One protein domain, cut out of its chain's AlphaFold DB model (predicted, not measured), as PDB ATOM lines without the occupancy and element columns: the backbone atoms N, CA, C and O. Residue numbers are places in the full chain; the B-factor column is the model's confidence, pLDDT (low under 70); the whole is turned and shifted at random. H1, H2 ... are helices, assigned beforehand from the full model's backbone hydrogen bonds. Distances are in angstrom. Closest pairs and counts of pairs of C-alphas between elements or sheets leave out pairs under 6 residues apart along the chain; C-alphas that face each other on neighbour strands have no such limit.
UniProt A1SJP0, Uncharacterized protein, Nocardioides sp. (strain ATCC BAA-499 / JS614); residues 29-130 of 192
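Overview. This is residues 29 to 130 of the 192 residues of an uncharacterized protein of Nocardioides sp. (strain ATCC BAA-499 / JS614) (UniProt A1SJP0). A cluster of short helices has H4 and H5 as its core; the hairpin of H2 and H3 packs on them, H2 on H4 and H3 on H5, while H6 packs on H4 and H7 on H5. The longest helix, H1, lies at one end of the long axis, near H2 and H4, and H7 lies at the other end. The printed part has 102 residues with seven named helices, H1 to H7 in order along the chain, and no named strand; its class is all helix. It is compact, with a radius of gyration of the C-alphas of 13.2 A, and spans 40 by 31 by 21 A.

Arrangement. Begin at H1, residues 29 to 42, and look on to H2, residues 49 to 58: the two are near each other, with 6 pairs of C-alphas within 10 A. H1 is also near H4, residues 80 to 90, with 5 such pairs. H2 and H4 touch, closest at the C-alphas of Leu 49 and Ala 80, 5.1 A apart, at a shallow tilt of 31 degrees, the same way. H2 forms a helical hairpin with H3, residues 63 to 75: the C-alphas of Leu 56 and Ala 66 are closest, 5.9 A apart, at a shallow tilt of 29 degrees, opposite ways. H4 touches H5, residues 92 to 100, at Ala 87 and Leu 95, whose C-alphas are 5.6 A apart, at a steep tilt of 58 degrees, opposite ways. H3 touches H5 with the C-alphas of Val 69 and Met 99 closest, 6.1 A apart. H6, residues 105 to 114, touches H4, where the C-alphas of Thr 82 and Leu 109 are closest, 7.1 A apart, at a steep tilt of 43 degrees. H7, residues 120 to 130, touches H5, with the C-alphas of Asp 100 and Ala 127 closest, 4.7 A apart. H4 and H7 are apart. Across H1 to H7, every O i to N i+4 pair within a helix is within hydrogen-bond range.

Along the chain. Find C-alpha 29 at (12.310, 50.736, -15.011); from there H1 runs 20.4 A to C-alpha 42. H3 measures 18.3 A, H4 15.2 A from C-alpha 80 at (16.944, 29.213, -19.079), and H7 14.8 A, to C-alpha 130 at (0.392, 15.745, -19.929). The shorter H2, H5 and H6 measure 14.1 A, 12.3 A and 14.2 A.

Size, cuts and confidence. The two C-alphas farthest apart are those of Arg 31 and Leu 129, at 40.8 A. The printed part has no cut, and no link is long. The mean pLDDT of the printed part is 93.7, and no printed residue is under 70.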
ATOM      1  N   ARG A  29      12.447  52.190 -15.103       80.62
ATOM      2  CA  ARG A  29      12.310  50.736 -15.011       80.62
ATOM      3  C   ARG A  29      12.039  50.111 -16.385       80.62
ATOM      4  O   ARG A  29      12.686  49.129 -16.722       80.62
ATOM      5  N   ARG A  30      11.153  50.693 -17.207       83.06
ATOM      6  CA  ARG A  30      10.906  50.222 -18.589       83.06
ATOM      7  C   ARG A  30      12.154  50.315 -19.468       83.06
ATOM      8  O   ARG A  30      12.515  49.338 -20.112       83.06
ATOM      9  N   ARG A  31      12.855  51.452 -19.438       86.12
ATOM     10  CA  ARG A  31      14.092  51.645 -20.217       86.12
ATOM     11  C   ARG A  31      15.171  50.630 -19.851       86.12
ATOM     12  O   ARG A  31      15.882  50.161 -20.736       86.12
ATOM     13  N   GLU A  32      15.291  50.298 -18.570       87.19
ATOM     14  CA  GLU A  32      16.238  49.289 -18.103       87.19
ATOM     15  C   GLU A  32      15.866  47.883 -18.590       87.19
ATOM     16  O   GLU A  32      16.729  47.146 -19.066       87.19
ATOM     17  N   LEU A  33      14.578  47.531 -18.575       85.12
ATOM     18  CA  LEU A  33      14.099  46.267 -19.148       85.12
ATOM     19  C   LEU A  33      14.390  46.180 -20.649       85.12
ATOM     20  O   LEU A  33      14.907  45.165 -21.115       85.12
ATOM     21  N   ASP A  34      14.161  47.260 -21.396       86.88
ATOM     22  CA  ASP A  34      14.459  47.313 -22.831       86.88
ATOM     23  C   ASP A  34      15.962  47.204 -23.121       86.88
ATOM     24  O   ASP A  34      16.379  46.650 -24.142       86.88
ATOM     25  N   ARG A  35      16.807  47.768 -22.250       89.69
ATOM     26  CA  ARG A  35      18.267  47.614 -22.341       89.69
ATOM     27  C   ARG A  35      18.671  46.173 -22.078       89.69
ATOM     28  O   ARG A  35      19.415  45.609 -22.878       89.69
ATOM     29  N   ARG A  36      18.136  45.563 -21.019       90.56
ATOM     30  CA  ARG A  36      18.399  44.164 -20.676       90.56
ATOM     31  C   ARG A  36      17.953  43.223 -21.790       90.56
ATOM     32  O   ARG A  36      18.734  42.376 -22.201       90.56
ATOM     33  N   ARG A  37      16.767  43.425 -22.369       86.88
ATOM     34  CA  ARG A  37      16.285  42.631 -23.511       86.88
ATOM     35  C   ARG A  37      17.234  42.715 -24.709       86.88
ATOM     36  O   ARG A  37      17.569  41.689 -25.292       86.88
ATOM     37  N   ARG A  38      17.721  43.917 -25.040       88.88
ATOM     38  CA  ARG A  38      18.719  44.119 -26.109       88.88
ATOM     39  C   ARG A  38      20.065  43.466 -25.801       88.88
ATOM     40  O   ARG A  38      20.711  42.956 -26.712       88.88
ATOM     41  N   LEU A  39      20.488  43.474 -24.538       91.44
ATOM     42  CA  LEU A  39      21.701  42.784 -24.103       91.44
ATOM     43  C   LEU A  39      21.559  41.267 -24.277       91.44
ATOM     44  O   LEU A  39      22.427  40.650 -24.884       91.44
ATOM     45  N   LEU A  40      20.450  40.686 -23.814       92.44
ATOM     46  CA  LEU A  40      20.190  39.243 -23.892       92.44
ATOM     47  C   LEU A  40      20.042  38.742 -25.334       92.44
ATOM     48  O   LEU A  40      20.423  37.617 -25.631       92.44
ATOM     49  N   GLN A  41      19.555  39.582 -26.250       88.12
ATOM     50  CA  GLN A  41      19.553  39.268 -27.683       88.12
ATOM     51  C   GLN A  41      20.967  39.115 -28.262       88.12
ATOM     52  O   GLN A  41      21.159  38.339 -29.191       88.12
ATOM     53  N   ARG A  42      21.951  39.856 -27.736       90.88
ATOM     54  CA  ARG A  42      23.354  39.781 -28.181       90.88
ATOM     55  C   ARG A  42      24.155  38.728 -27.422       90.88
ATOM     56  O   ARG A  42      25.064  38.138 -27.990       90.88
ATOM     57  N   HIS A  43      23.824  38.512 -26.153       92.44
ATOM     58  CA  HIS A  43      24.526  37.599 -25.261       92.44
ATOM     59  C   HIS A  43      23.528  36.676 -24.545       92.44
ATOM     60  O   HIS A  43      23.204  36.902 -23.374       92.44
ATOM     61  N   PRO A  44      23.030  35.633 -25.235       88.88
ATOM     62  CA  PRO A  44      22.035  34.718 -24.676       88.88
ATOM     63  C   PRO A  44      22.580  33.865 -23.518       88.88
ATOM     64  O   PRO A  44      21.800  33.313 -22.748       88.88
ATOM     65  N   ASP A  45      23.901  33.783 -23.340       91.56
ATOM     66  CA  ASP A  45      24.521  33.005 -22.258       91.56
ATOM     67  C   ASP A  45      24.280  33.587 -20.855       91.56
ATOM     68  O   ASP A  45      24.423  32.878 -19.863       91.56
ATOM     69  N   TYR A  46      23.862  34.854 -20.750       93.62
ATOM     70  CA  TYR A  46      23.534  35.494 -19.467       93.62
ATOM     71  C   TYR A  46      22.053  35.397 -19.084       93.62
ATOM     72  O   TYR A  46      21.634  35.991 -18.086       93.62
ATOM     73  N   VAL A  47      21.246  34.685 -19.873       96.44
ATOM     74  CA  VAL A  47      19.822  34.501 -19.591       96.44
ATOM     75  C   VAL A  47      19.642  33.689 -18.311       96.44
ATOM     76  O   VAL A  47      20.212  32.610 -18.150       96.44
ATOM     77  N   ASN A  48      18.778  34.175 -17.420       96.00
ATOM     78  CA  ASN A  48      18.337  33.440 -16.238       96.00
ATOM     79  C   ASN A  48      16.827  33.131 -16.286       96.00
ATOM     80  O   ASN A  48      16.103  33.614 -17.155       96.00
ATOM     81  N   LEU A  49      16.332  32.316 -15.346       95.69
ATOM     82  CA  LEU A  49      14.910  31.934 -15.307       95.69
ATOM     83  C   LEU A  49      13.969  33.129 -15.095       95.69
ATOM     84  O   LEU A  49      12.854  33.112 -15.603       95.69
ATOM     85  N   HIS A  50      14.419  34.177 -14.401       95.00
ATOM     86  CA  HIS A  50      13.641  35.406 -14.198       95.00
ATOM     87  C   HIS A  50      13.454  36.192 -15.504       95.00
ATOM     88  O   HIS A  50      12.416  36.810 -15.732       95.00
ATOM     89  N   ASP A  51      14.446  36.151 -16.394       95.88
ATOM     90  CA  ASP A  51      14.338  36.728 -17.731       95.88
ATOM     91  C   ASP A  51      13.335  35.947 -18.588       95.88
ATOM     92  O   ASP A  51      12.532  36.554 -19.295       95.88
ATOM     93  N   VAL A  52      13.318  34.616 -18.469       96.81
ATOM     94  CA  VAL A  52      12.323  33.757 -19.132       96.81
ATOM     95  C   VAL A  52      10.918  34.000 -18.575       96.81
ATOM     96  O   VAL A  52       9.974  34.120 -19.347       96.81
ATOM     97  N   GLU A  53      10.763  34.132 -17.257       97.06
ATOM     98  CA  GLU A  53       9.487  34.489 -16.626       97.06
ATOM     99  C   GLU A  53       8.936  35.797 -17.191       97.06
ATOM    100  O   GLU A  53       7.795  35.855 -17.649       97.06
ATOM    101  N   ARG A  54       9.772  36.838 -17.225       94.31
ATOM    102  CA  ARG A  54       9.402  38.128 -17.815       94.31
ATOM    103  C   ARG A  54       9.039  38.003 -19.282       94.31
ATOM    104  O   ARG A  54       8.045  38.584 -19.689       94.31
ATOM    105  N   LEU A  55       9.803  37.232 -20.057       94.94
ATOM    106  CA  LEU A  55       9.505  36.985 -21.465       94.94
ATOM    107  C   LEU A  55       8.106  36.375 -21.647       94.94
ATOM    108  O   LEU A  55       7.368  36.799 -22.534       94.94
ATOM    109  N   LEU A  56       7.732  35.413 -20.798       96.50
ATOM    110  CA  LEU A  56       6.406  34.793 -20.815       96.50
ATOM    111  C   LEU A  56       5.315  35.811 -20.447       96.50
ATOM    112  O   LEU A  56       4.340  35.951 -21.184       96.50
ATOM    113  N   LEU A  57       5.497  36.567 -19.364       95.75
ATOM    114  CA  LEU A  57       4.520  37.565 -18.906       95.75
ATOM    115  C   LEU A  57       4.339  38.719 -19.905       95.75
ATOM    116  O   LEU A  57       3.211  39.112 -20.193       95.75
ATOM    117  N   ASP A  58       5.431  39.221 -20.483       93.50
ATOM    118  CA  ASP A  58       5.412  40.299 -21.481       93.50
ATOM    119  C   ASP A  58       4.728  39.866 -22.788       93.50
ATOM    120  O   ASP A  58       4.248  40.716 -23.540       93.50
ATOM    121  N   SER A  59       4.652  38.557 -23.063       93.56
ATOM    122  CA  SER A  59       3.894  38.020 -24.202       93.56
ATOM    123  C   SER A  59       2.378  37.964 -23.971       93.56
ATOM    124  O   SER A  59       1.634  37.650 -24.893       93.56
ATOM    125  N   GLY A  60       1.910  38.316 -22.767       94.62
ATOM    126  CA  GLY A  60       0.492  38.314 -22.400       94.62
ATOM    127  C   GLY A  60       0.001  37.000 -21.791       94.62
ATOM    128  O   GLY A  60      -1.199  36.853 -21.559       94.62
ATOM    129  N   LEU A  61       0.901  36.053 -21.501       94.06
ATOM    130  CA  LEU A  61       0.529  34.792 -20.866       94.06
ATOM    131  C   LEU A  61       0.068  35.011 -19.411       94.06
ATOM    132  O   LEU A  61       0.649  35.827 -18.690       94.06
ATOM    133  N   PRO A  62      -0.931  34.246 -18.928       94.94
ATOM    134  CA  PRO A  62      -1.343  34.292 -17.531       94.94
ATOM    135  C   PRO A  62      -0.197  33.925 -16.581       94.94
ATOM    136  O   PRO A  62       0.562  32.990 -16.843       94.94
ATOM    137  N   VAL A  63      -0.137  34.584 -15.418       94.75
ATOM    138  CA  VAL A  63       0.893  34.336 -14.388       94.75
ATOM    139  C   VAL A  63       0.976  32.854 -14.009       94.75
ATOM    140  O   VAL A  63       2.059  32.279 -13.990       94.75
ATOM    141  N   ARG A  64      -0.176  32.196 -13.822       92.56
ATOM    142  CA  ARG A  64      -0.238  30.756 -13.513       92.56
ATOM    143  C   ARG A  64       0.394  29.881 -14.599       92.56
ATOM    144  O   ARG A  64       1.001  28.861 -14.284       92.56
ATOM    145  N   THR A  65       0.261  30.268 -15.869       93.75
ATOM    146  CA  THR A  65       0.876  29.554 -16.994       93.75
ATOM    147  C   THR A  65       2.391  29.713 -16.958       93.75
ATOM    148  O   THR A  65       3.104  28.718 -17.077       93.75
ATOM    149  N   ALA A  66       2.890  30.930 -16.719       96.50
ATOM    150  CA  ALA A  66       4.323  31.187 -16.590       96.50
ATOM    151  C   ALA A  66       4.941  30.403 -15.416       96.50
ATOM    152  O   ALA A  66       5.920  29.681 -15.603       96.50
ATOM    153  N   GLU A  67       4.319  30.443 -14.234       95.81
ATOM    154  CA  GLU A  67       4.751  29.673 -13.059       95.81
ATOM    155  C   GLU A  67       4.780  28.162 -13.332       95.81
ATOM    156  O   GLU A  67       5.738  27.471 -12.972       95.81
ATOM    157  N   ARG A  68       3.744  27.635 -13.997       94.50
ATOM    158  CA  ARG A  68       3.654  26.217 -14.371       94.50
ATOM    159  C   ARG A  68       4.781  25.813 -15.316       94.50
ATOM    160  O   ARG A  68       5.415  24.781 -15.088       94.50
ATOM    161  N   VAL A  69       5.045  26.622 -16.339       96.00
ATOM    162  CA  VAL A  69       6.133  26.403 -17.300       96.00
ATOM    163  C   VAL A  69       7.487  26.397 -16.595       96.00
ATOM    164  O   VAL A  69       8.257  25.456 -16.768       96.00
ATOM    165  N   LEU A  70       7.761  27.379 -15.734       97.56
ATOM    166  CA  LEU A  70       9.025  27.461 -14.995       97.56
ATOM    167  C   LEU A  70       9.199  26.295 -14.017       97.56
ATOM    168  O   LEU A  70      10.294  25.745 -13.891       97.56
ATOM    169  N   ARG A  71       8.118  25.864 -13.356       95.75
ATOM    170  CA  ARG A  71       8.127  24.673 -12.498       95.75
ATOM    171  C   ARG A  71       8.461  23.413 -13.297       95.75
ATOM    172  O   ARG A  71       9.294  22.624 -12.854       95.75
ATOM    173  N   ARG A  72       7.847  23.232 -14.473       94.94
ATOM    174  CA  ARG A  72       8.116  22.099 -15.379       94.94
ATOM    175  C   ARG A  72       9.548  22.121 -15.909       94.94
ATOM    176  O   ARG A  72      10.194  21.077 -15.901       94.94
ATOM    177  N   ALA A  73      10.048  23.290 -16.302       96.75
ATOM    178  CA  ALA A  73      11.428  23.467 -16.738       96.75
ATOM    179  C   ALA A  73      12.412  23.085 -15.628       96.75
ATOM    180  O   ALA A  73      13.317  22.291 -15.858       96.75
ATOM    181  N   ARG A  74      12.183  23.551 -14.393       96.62
ATOM    182  CA  ARG A  74      13.024  23.202 -13.240       96.62
ATOM    183  C   ARG A  74      13.002  21.706 -12.924       96.62
ATOM    184  O   ARG A  74      14.051  21.142 -12.637       96.62
ATOM    185  N   ALA A  75      11.832  21.069 -12.985       94.94
ATOM    186  CA  ALA A  75      11.700  19.630 -12.752       94.94
ATOM    187  C   ALA A  75      12.448  18.792 -13.801       94.94
ATOM    188  O   ALA A  75      12.990  17.742 -13.472       94.94
ATOM    189  N   ARG A  76      12.504  19.276 -15.046       95.06
ATOM    190  CA  ARG A  76      13.195  18.628 -16.173       95.06
ATOM    191  C   ARG A  76      14.611  19.152 -16.414       95.06
ATOM    192  O   ARG A  76      15.226  18.776 -17.399       95.06
ATOM    193  N   GLN A  77      15.100  20.020 -15.528       96.94
ATOM    194  CA  GLN A  77      16.414  20.660 -15.618       96.94
ATOM    195  C   GLN A  77      16.668  21.422 -16.932       96.94
ATOM    196  O   GLN A  77      17.817  21.610 -17.303       96.94
ATOM    197  N   VAL A  78      15.617  21.920 -17.595       97.88
ATOM    198  CA  VAL A  78      15.759  22.685 -18.841       97.88
ATOM    199  C   VAL A  78      16.379  24.047 -18.537       97.88
ATOM    200  O   VAL A  78      15.829  24.833 -17.753       97.88
ATOM    201  N   CYS A  79      17.510  24.354 -19.169       97.44
ATOM    202  CA  CYS A  79      18.224  25.597 -18.912       97.44
ATOM    203  C   CYS A  79      17.475  26.831 -19.444       97.44
ATOM    204  O   CYS A  79      16.894  26.837 -20.532       97.44
ATOM    205  N   ALA A  80      17.580  27.945 -18.711       97.75
ATOM    206  CA  ALA A  80      16.944  29.213 -19.079       97.75
ATOM    207  C   ALA A  80      17.387  29.724 -20.462       97.75
ATOM    208  O   ALA A  80      16.573  30.240 -21.227       97.75
ATOM    209  N   ARG A  81      18.666  29.525 -20.806       97.19
ATOM    210  CA  ARG A  81      19.225  29.845 -22.126       97.19
ATOM    211  C   ARG A  81      18.472  29.133 -23.250       97.19
ATOM    212  O   ARG A  81      18.106  29.769 -24.236       97.19
ATOM    213  N   THR A  82      18.216  27.837 -23.089       97.69
ATOM    214  CA  THR A  82      17.519  27.017 -24.086       97.69
ATOM    215  C   THR A  82      16.070  27.460 -24.230       97.69
ATOM    216  O   THR A  82      15.611  27.685 -25.349       97.69
ATOM    217  N   MET A  83      15.377  27.715 -23.115       98.00
ATOM    218  CA  MET A  83      14.011  28.258 -23.135       98.00
ATOM    219  C   MET A  83      13.936  29.606 -23.861       98.00
ATOM    220  O   MET A  83      13.046  29.824 -24.681       98.00
ATOM    221  N   TRP A  84      14.879  30.511 -23.596       96.88
ATOM    222  CA  TRP A  84      14.922  31.819 -24.244       96.88
ATOM    223  C   TRP A  84      15.212  31.721 -25.739       96.88
ATOM    224  O   TRP A  84      14.538  32.383 -26.532       96.88
ATOM    225  N   ARG A  85      16.182  30.890 -26.145       96.06
ATOM    226  CA  ARG A  85      16.489  30.654 -27.565       96.06
ATOM    227  C   ARG A  85      15.279  30.042 -28.277       96.06
ATOM    228  O   ARG A  85      14.889  30.545 -29.324       96.06
ATOM    229  N   TRP A  86      14.618  29.065 -27.658       97.06
ATOM    230  CA  TRP A  86      13.381  28.467 -28.165       97.06
ATOM    231  C   TRP A  86      12.266  29.493 -28.354       97.06
ATOM    232  O   TRP A  86      11.720  29.614 -29.448       97.06
ATOM    233  N   ALA A  87      11.965  30.285 -27.324       96.50
ATOM    234  CA  ALA A  87      10.942  31.322 -27.407       96.50
ATOM    235  C   ALA A  87      11.303  32.438 -28.397       96.50
ATOM    236  O   ALA A  87      10.412  33.044 -28.981       96.50
ATOM    237  N   SER A  88      12.592  32.703 -28.619       94.19
ATOM    238  CA  SER A  88      13.043  33.688 -29.608       94.19
ATOM    239  C   SER A  88      12.852  33.200 -31.047       94.19
ATOM    240  O   SER A  88      12.535  34.008 -31.914       94.19
ATOM    241  N   VAL A  89      13.044  31.900 -31.302       95.38
ATOM    242  CA  VAL A  89      12.940  31.305 -32.646       95.38
ATOM    243  C   VAL A  89      11.501  30.907 -32.980       95.38
ATOM    244  O   VAL A  89      11.021  31.200 -34.071       95.38
ATOM    245  N   HIS A  90      10.801  30.258 -32.049       95.62
ATOM    246  CA  HIS A  90       9.468  29.689 -32.275       95.62
ATOM    247  C   HIS A  90       8.339  30.479 -31.593       95.62
ATOM    248  O   HIS A  90       7.172  30.293 -31.919       95.62
ATOM    249  N   GLY A  91       8.651  31.384 -30.665       95.50
ATOM    250  CA  GLY A  91       7.653  32.127 -29.891       95.50
ATOM    251  C   GLY A  91       7.346  31.504 -28.526       95.50
ATOM    252  O   GLY A  91       7.599  30.325 -28.265       95.50
ATOM    253  N   THR A  92       6.790  32.318 -27.628       96.81
ATOM    254  CA  THR A  92       6.479  31.932 -26.241       96.81
ATOM    255  C   THR A  92       5.360  30.898 -26.151       96.81
ATOM    256  O   THR A  92       5.462  29.974 -25.352       96.81
ATOM    257  N   GLU A  93       4.345  30.972 -27.013       95.50
ATOM    258  CA  GLU A  93       3.257  29.982 -27.067       95.50
ATOM    259  C   GLU A  93       3.779  28.565 -27.345       95.50
ATOM    260  O   GLU A  93       3.387  27.591 -26.703       95.50
ATOM    261  N   LEU A  94       4.735  28.440 -28.268       96.06
ATOM    262  CA  LEU A  94       5.333  27.151 -28.609       96.06
ATOM    263  C   LEU A  94       6.333  26.669 -27.553       96.06
ATOM    264  O   LEU A  94       6.549  25.464 -27.429       96.06
ATOM    265  N   LEU A  95       6.898  27.573 -26.746       97.12
ATOM    266  CA  LEU A  95       7.620  27.190 -25.532       97.12
ATOM    267  C   LEU A  95       6.670  26.564 -24.501       97.12
ATOM    268  O   LEU A  95       7.013  25.535 -23.925       97.12
ATOM    269  N   VAL A  96       5.479  27.141 -24.294       96.44
ATOM    270  CA  VAL A  96       4.465  26.568 -23.389       96.44
ATOM    271  C   VAL A  96       4.100  25.158 -23.845       96.44
ATOM    272  O   VAL A  96       4.173  24.226 -23.051       96.44
ATOM    273  N   VAL A  97       3.794  24.979 -25.135       95.75
ATOM    274  CA  VAL A  97       3.459  23.660 -25.697       95.75
ATOM    275  C   VAL A  97       4.606  22.665 -25.522       95.75
ATOM    276  O   VAL A  97       4.362  21.542 -25.097       95.75
ATOM    277  N   ALA A  98       5.854  23.056 -25.799       96.19
ATOM    278  CA  ALA A  98       7.012  22.175 -25.627       96.19
ATOM    279  C   ALA A  98       7.202  21.737 -24.163       96.19
ATOM    280  O   ALA A  98       7.454  20.563 -23.890       96.19
ATOM    281  N   MET A  99       7.038  22.662 -23.213       96.38
ATOM    282  CA  MET A  99       7.168  22.380 -21.779       96.38
ATOM    283  C   MET A  99       6.016  21.529 -21.248       96.38
ATOM    284  O   MET A  99       6.231  20.647 -20.410       96.38
ATOM    285  N   ASP A 100       4.807  21.765 -21.751       93.88
ATOM    286  CA  ASP A 100       3.611  21.016 -21.384       93.88
ATOM    287  C   ASP A 100       3.658  19.602 -21.977       93.88
ATOM    288  O   ASP A 100       3.358  18.653 -21.263       93.88
ATOM    289  N   ALA A 101       4.156  19.438 -23.207       94.25
ATOM    290  CA  ALA A 101       4.425  18.143 -23.837       94.25
ATOM    291  C   ALA A 101       5.616  17.386 -23.220       94.25
ATOM    292  O   ALA A 101       5.855  16.229 -23.558       94.25
ATOM    293  N   GLY A 102       6.380  18.033 -22.337       94.88
ATOM    294  CA  GLY A 102       7.529  17.427 -21.675       94.88
ATOM    295  C   GLY A 102       8.726  17.183 -22.589       94.88
ATOM    296  O   GLY A 102       9.477  16.242 -22.340       94.88
ATOM    297  N   LEU A 103       8.915  18.018 -23.614       95.69
ATOM    298  CA  LEU A 103      10.070  17.941 -24.506       95.69
ATOM    299  C   LEU A 103      11.374  18.133 -23.711       95.69
ATOM    300  O   LEU A 103      11.499  19.081 -22.934       95.69
ATOM    301  N   ALA A 104      12.324  17.212 -23.889       96.50
ATOM    302  CA  ALA A 104      13.626  17.262 -23.228       96.50
ATOM    303  C   ALA A 104      14.509  18.386 -23.792       96.50
ATOM    304  O   ALA A 104      14.367  18.764 -24.955       96.50
ATOM    305  N   GLU A 105      15.443  18.887 -22.979       97.44
ATOM    306  CA  GLU A 105      16.372  19.947 -23.392       97.44
ATOM    307  C   GLU A 105      17.207  19.549 -24.617       97.44
ATOM    308  O   GLU A 105      17.280  20.331 -25.562       97.44
ATOM    309  N   ASP A 106      17.753  18.331 -24.649       97.69
ATOM    310  CA  ASP A 106      18.567  17.855 -25.776       97.69
ATOM    311  C   ASP A 106      17.778  17.886 -27.093       97.69
ATOM    312  O   ASP A 106      18.234  18.448 -28.081       97.69
ATOM    313  N   ALA A 107      16.528  17.415 -27.077       96.81
ATOM    314  CA  ALA A 107      15.657  17.461 -28.249       96.81
ATOM    315  C   ALA A 107      15.317  18.902 -28.673       96.81
ATOM    316  O   ALA A 107      15.176  19.192 -29.862       96.81
ATOM    317  N   MET A 108      15.184  19.829 -27.716       97.56
ATOM    318  CA  MET A 108      15.017  21.248 -28.042       97.56
ATOM    319  C   MET A 108      16.259  21.809 -28.738       97.56
ATOM    320  O   MET A 108      16.131  22.563 -29.702       97.56
ATOM    321  N   LEU A 109      17.451  21.458 -28.253       97.25
ATOM    322  CA  LEU A 109      18.717  21.889 -28.841       97.25
ATOM    323  C   LEU A 109      18.919  21.297 -30.237       97.25
ATOM    324  O   LEU A 109      19.232  22.057 -31.149       97.25
ATOM    325  N   ASP A 110      18.620  20.013 -30.437       97.69
ATOM    326  CA  ASP A 110      18.690  19.356 -31.747       97.69
ATOM    327  C   ASP A 110      17.840  20.093 -32.791       97.69
ATOM    328  O   ASP A 110      18.299  20.390 -33.895       97.69
ATOM    329  N   HIS A 111      16.606  20.462 -32.434       97.19
ATOM    330  CA  HIS A 111      15.738  21.239 -33.320       97.19
ATOM    331  C   HIS A 111      16.274  22.653 -33.575       97.19
ATOM    332  O   HIS A 111      16.268  23.114 -34.721       97.19
ATOM    333  N   LEU A 112      16.776  23.327 -32.536       96.50
ATOM    334  CA  LEU A 112      17.358  24.666 -32.646       96.50
ATOM    335  C   LEU A 112      18.625  24.701 -33.506       96.50
ATOM    336  O   LEU A 112      18.853  25.693 -34.201       96.50
ATOM    337  N   ASP A 113      19.448  23.659 -33.448       96.56
ATOM    338  CA  ASP A 113      20.714  23.569 -34.176       96.56
ATOM    339  C   ASP A 113      20.504  23.077 -35.612       96.56
ATOM    340  O   ASP A 113      21.137  23.591 -36.535       96.56
ATOM    341  N   ALA A 114      19.538  22.181 -35.836       95.62
ATOM    342  CA  ALA A 114      19.108  21.785 -37.176       95.62
ATOM    343  C   ALA A 114      18.275  22.869 -37.893       95.62
ATOM    344  O   ALA A 114      17.985  22.734 -39.081       95.62
ATOM    345  N   GLY A 115      17.837  23.919 -37.185       94.50
ATOM    346  CA  GLY A 115      16.914  24.926 -37.719       94.50
ATOM    347  C   GLY A 115      15.547  24.344 -38.093       94.50
ATOM    348  O   GLY A 115      14.848  24.889 -38.947       94.50
ATOM    349  N   THR A 116      15.175  23.218 -37.483       94.38
ATOM    350  CA  THR A 116      13.905  22.532 -37.735       94.38
ATOM    351  C   THR A 116      12.890  22.886 -36.658       94.38
ATOM    352  O   THR A 116      13.232  23.353 -35.575       94.38
ATOM    353  N   CYS A 117      11.610  22.664 -36.948       89.38
ATOM    354  CA  CYS A 117      10.559  22.741 -35.944       89.38
ATOM    355  C   CYS A 117       9.998  21.342 -35.655       89.38
ATOM    356  O   CYS A 117       9.787  20.565 -36.594       89.38
ATOM    357  N   PRO A 118       9.678  21.023 -34.391       89.00
ATOM    358  CA  PRO A 118       8.848  19.872 -34.082       89.00
ATOM    359  C   PRO A 118       7.511  19.931 -34.824       89.00
ATOM    360  O   PRO A 118       6.989  21.006 -35.131       89.00
ATOM    361  N   ARG A 119       6.887  18.768 -35.032       92.88
ATOM    362  CA  ARG A 119       5.486  18.710 -35.469       92.88
ATOM    363  C   ARG A 119       4.587  19.192 -34.331       92.88
ATOM    364  O   ARG A 119       4.265  18.435 -33.416       92.88
ATOM    365  N   TRP A 120       4.197  20.464 -34.387       91.38
ATOM    366  CA  TRP A 120       3.434  21.130 -33.327       91.38
ATOM    367  C   TRP A 120       2.112  20.440 -33.005       91.38
ATOM    368  O   TRP A 120       1.728  20.399 -31.841       91.38
ATOM    369  N   ASP A 121       1.448  19.850 -33.998       91.75
ATOM    370  CA  ASP A 121       0.195  19.123 -33.773       91.75
ATOM    371  C   ASP A 121       0.406  17.881 -32.903       91.75
ATOM    372  O   ASP A 121      -0.361  17.641 -31.973       91.75
ATOM    373  N   SER A 122       1.507  17.152 -33.109       90.56
ATOM    374  CA  SER A 122       1.883  16.034 -32.241       90.56
ATOM    375  C   SER A 122       2.211  16.513 -30.826       90.56
ATOM    376  O   SER A 122       1.714  15.941 -29.858       90.56
ATOM    377  N   LEU A 123       2.985  17.597 -30.680       91.88
ATOM    378  CA  LEU A 123       3.296  18.155 -29.358       91.88
ATOM    379  C   LEU A 123       2.052  18.665 -28.627       91.88
ATOM    380  O   LEU A 123       1.971  18.513 -27.415       91.88
ATOM    381  N   ARG A 124       1.062  19.225 -29.327       90.06
ATOM    382  CA  ARG A 124      -0.211  19.634 -28.713       90.06
ATOM    383  C   ARG A 124      -0.977  18.444 -28.149       90.06
ATOM    384  O   ARG A 124      -1.524  18.560 -27.055       90.06
ATOM    385  N   ILE A 125      -0.975  17.305 -28.844       89.25
ATOM    386  CA  ILE A 125      -1.573  16.066 -28.329       89.25
ATOM    387  C   ILE A 125      -0.844  15.647 -27.048       89.25
ATOM    388  O   ILE A 125      -1.486  15.479 -26.014       89.25
ATOM    389  N   PHE A 126       0.489  15.582 -27.061       89.12
ATOM    390  CA  PHE A 126       1.256  15.244 -25.855       89.12
ATOM    391  C   PHE A 126       1.052  16.240 -24.712       89.12
ATOM    392  O   PHE A 126       0.923  15.826 -23.561       89.12
ATOM    393  N   ALA A 127       0.967  17.537 -25.010       88.12
ATOM    394  CA  ALA A 127       0.667  18.567 -24.026       88.12
ATOM    395  C   ALA A 127      -0.724  18.358 -23.415       88.12
ATOM    396  O   ALA A 127      -0.862  18.404 -22.194       88.12
ATOM    397  N   SER A 128      -1.736  18.055 -24.234       85.88
ATOM    398  CA  SER A 128      -3.092  17.770 -23.749       85.88
ATOM    399  C   SER A 128      -3.139  16.538 -22.840       85.88
ATOM    400  O   SER A 128      -3.788  16.583 -21.802       85.88
ATOM    401  N   LEU A 129      -2.368  15.491 -23.157       84.12
ATOM    402  CA  LEU A 129      -2.249  14.280 -22.334       84.12
ATOM    403  C   LEU A 129      -1.449  14.502 -21.042       84.12
ATOM    404  O   LEU A 129      -1.687  13.836 -20.041       84.12
ATOM    405  N   SER A 130      -0.492  15.429 -21.063       80.00
ATOM    406  CA  SER A 130       0.392  15.745 -19.929       80.00
ATOM    407  C   SER A 130      -0.178  16.814 -18.995       80.00
ATOM    408  O   SER A 130       0.445  17.186 -17.991       80.00
TER     409      SER A 130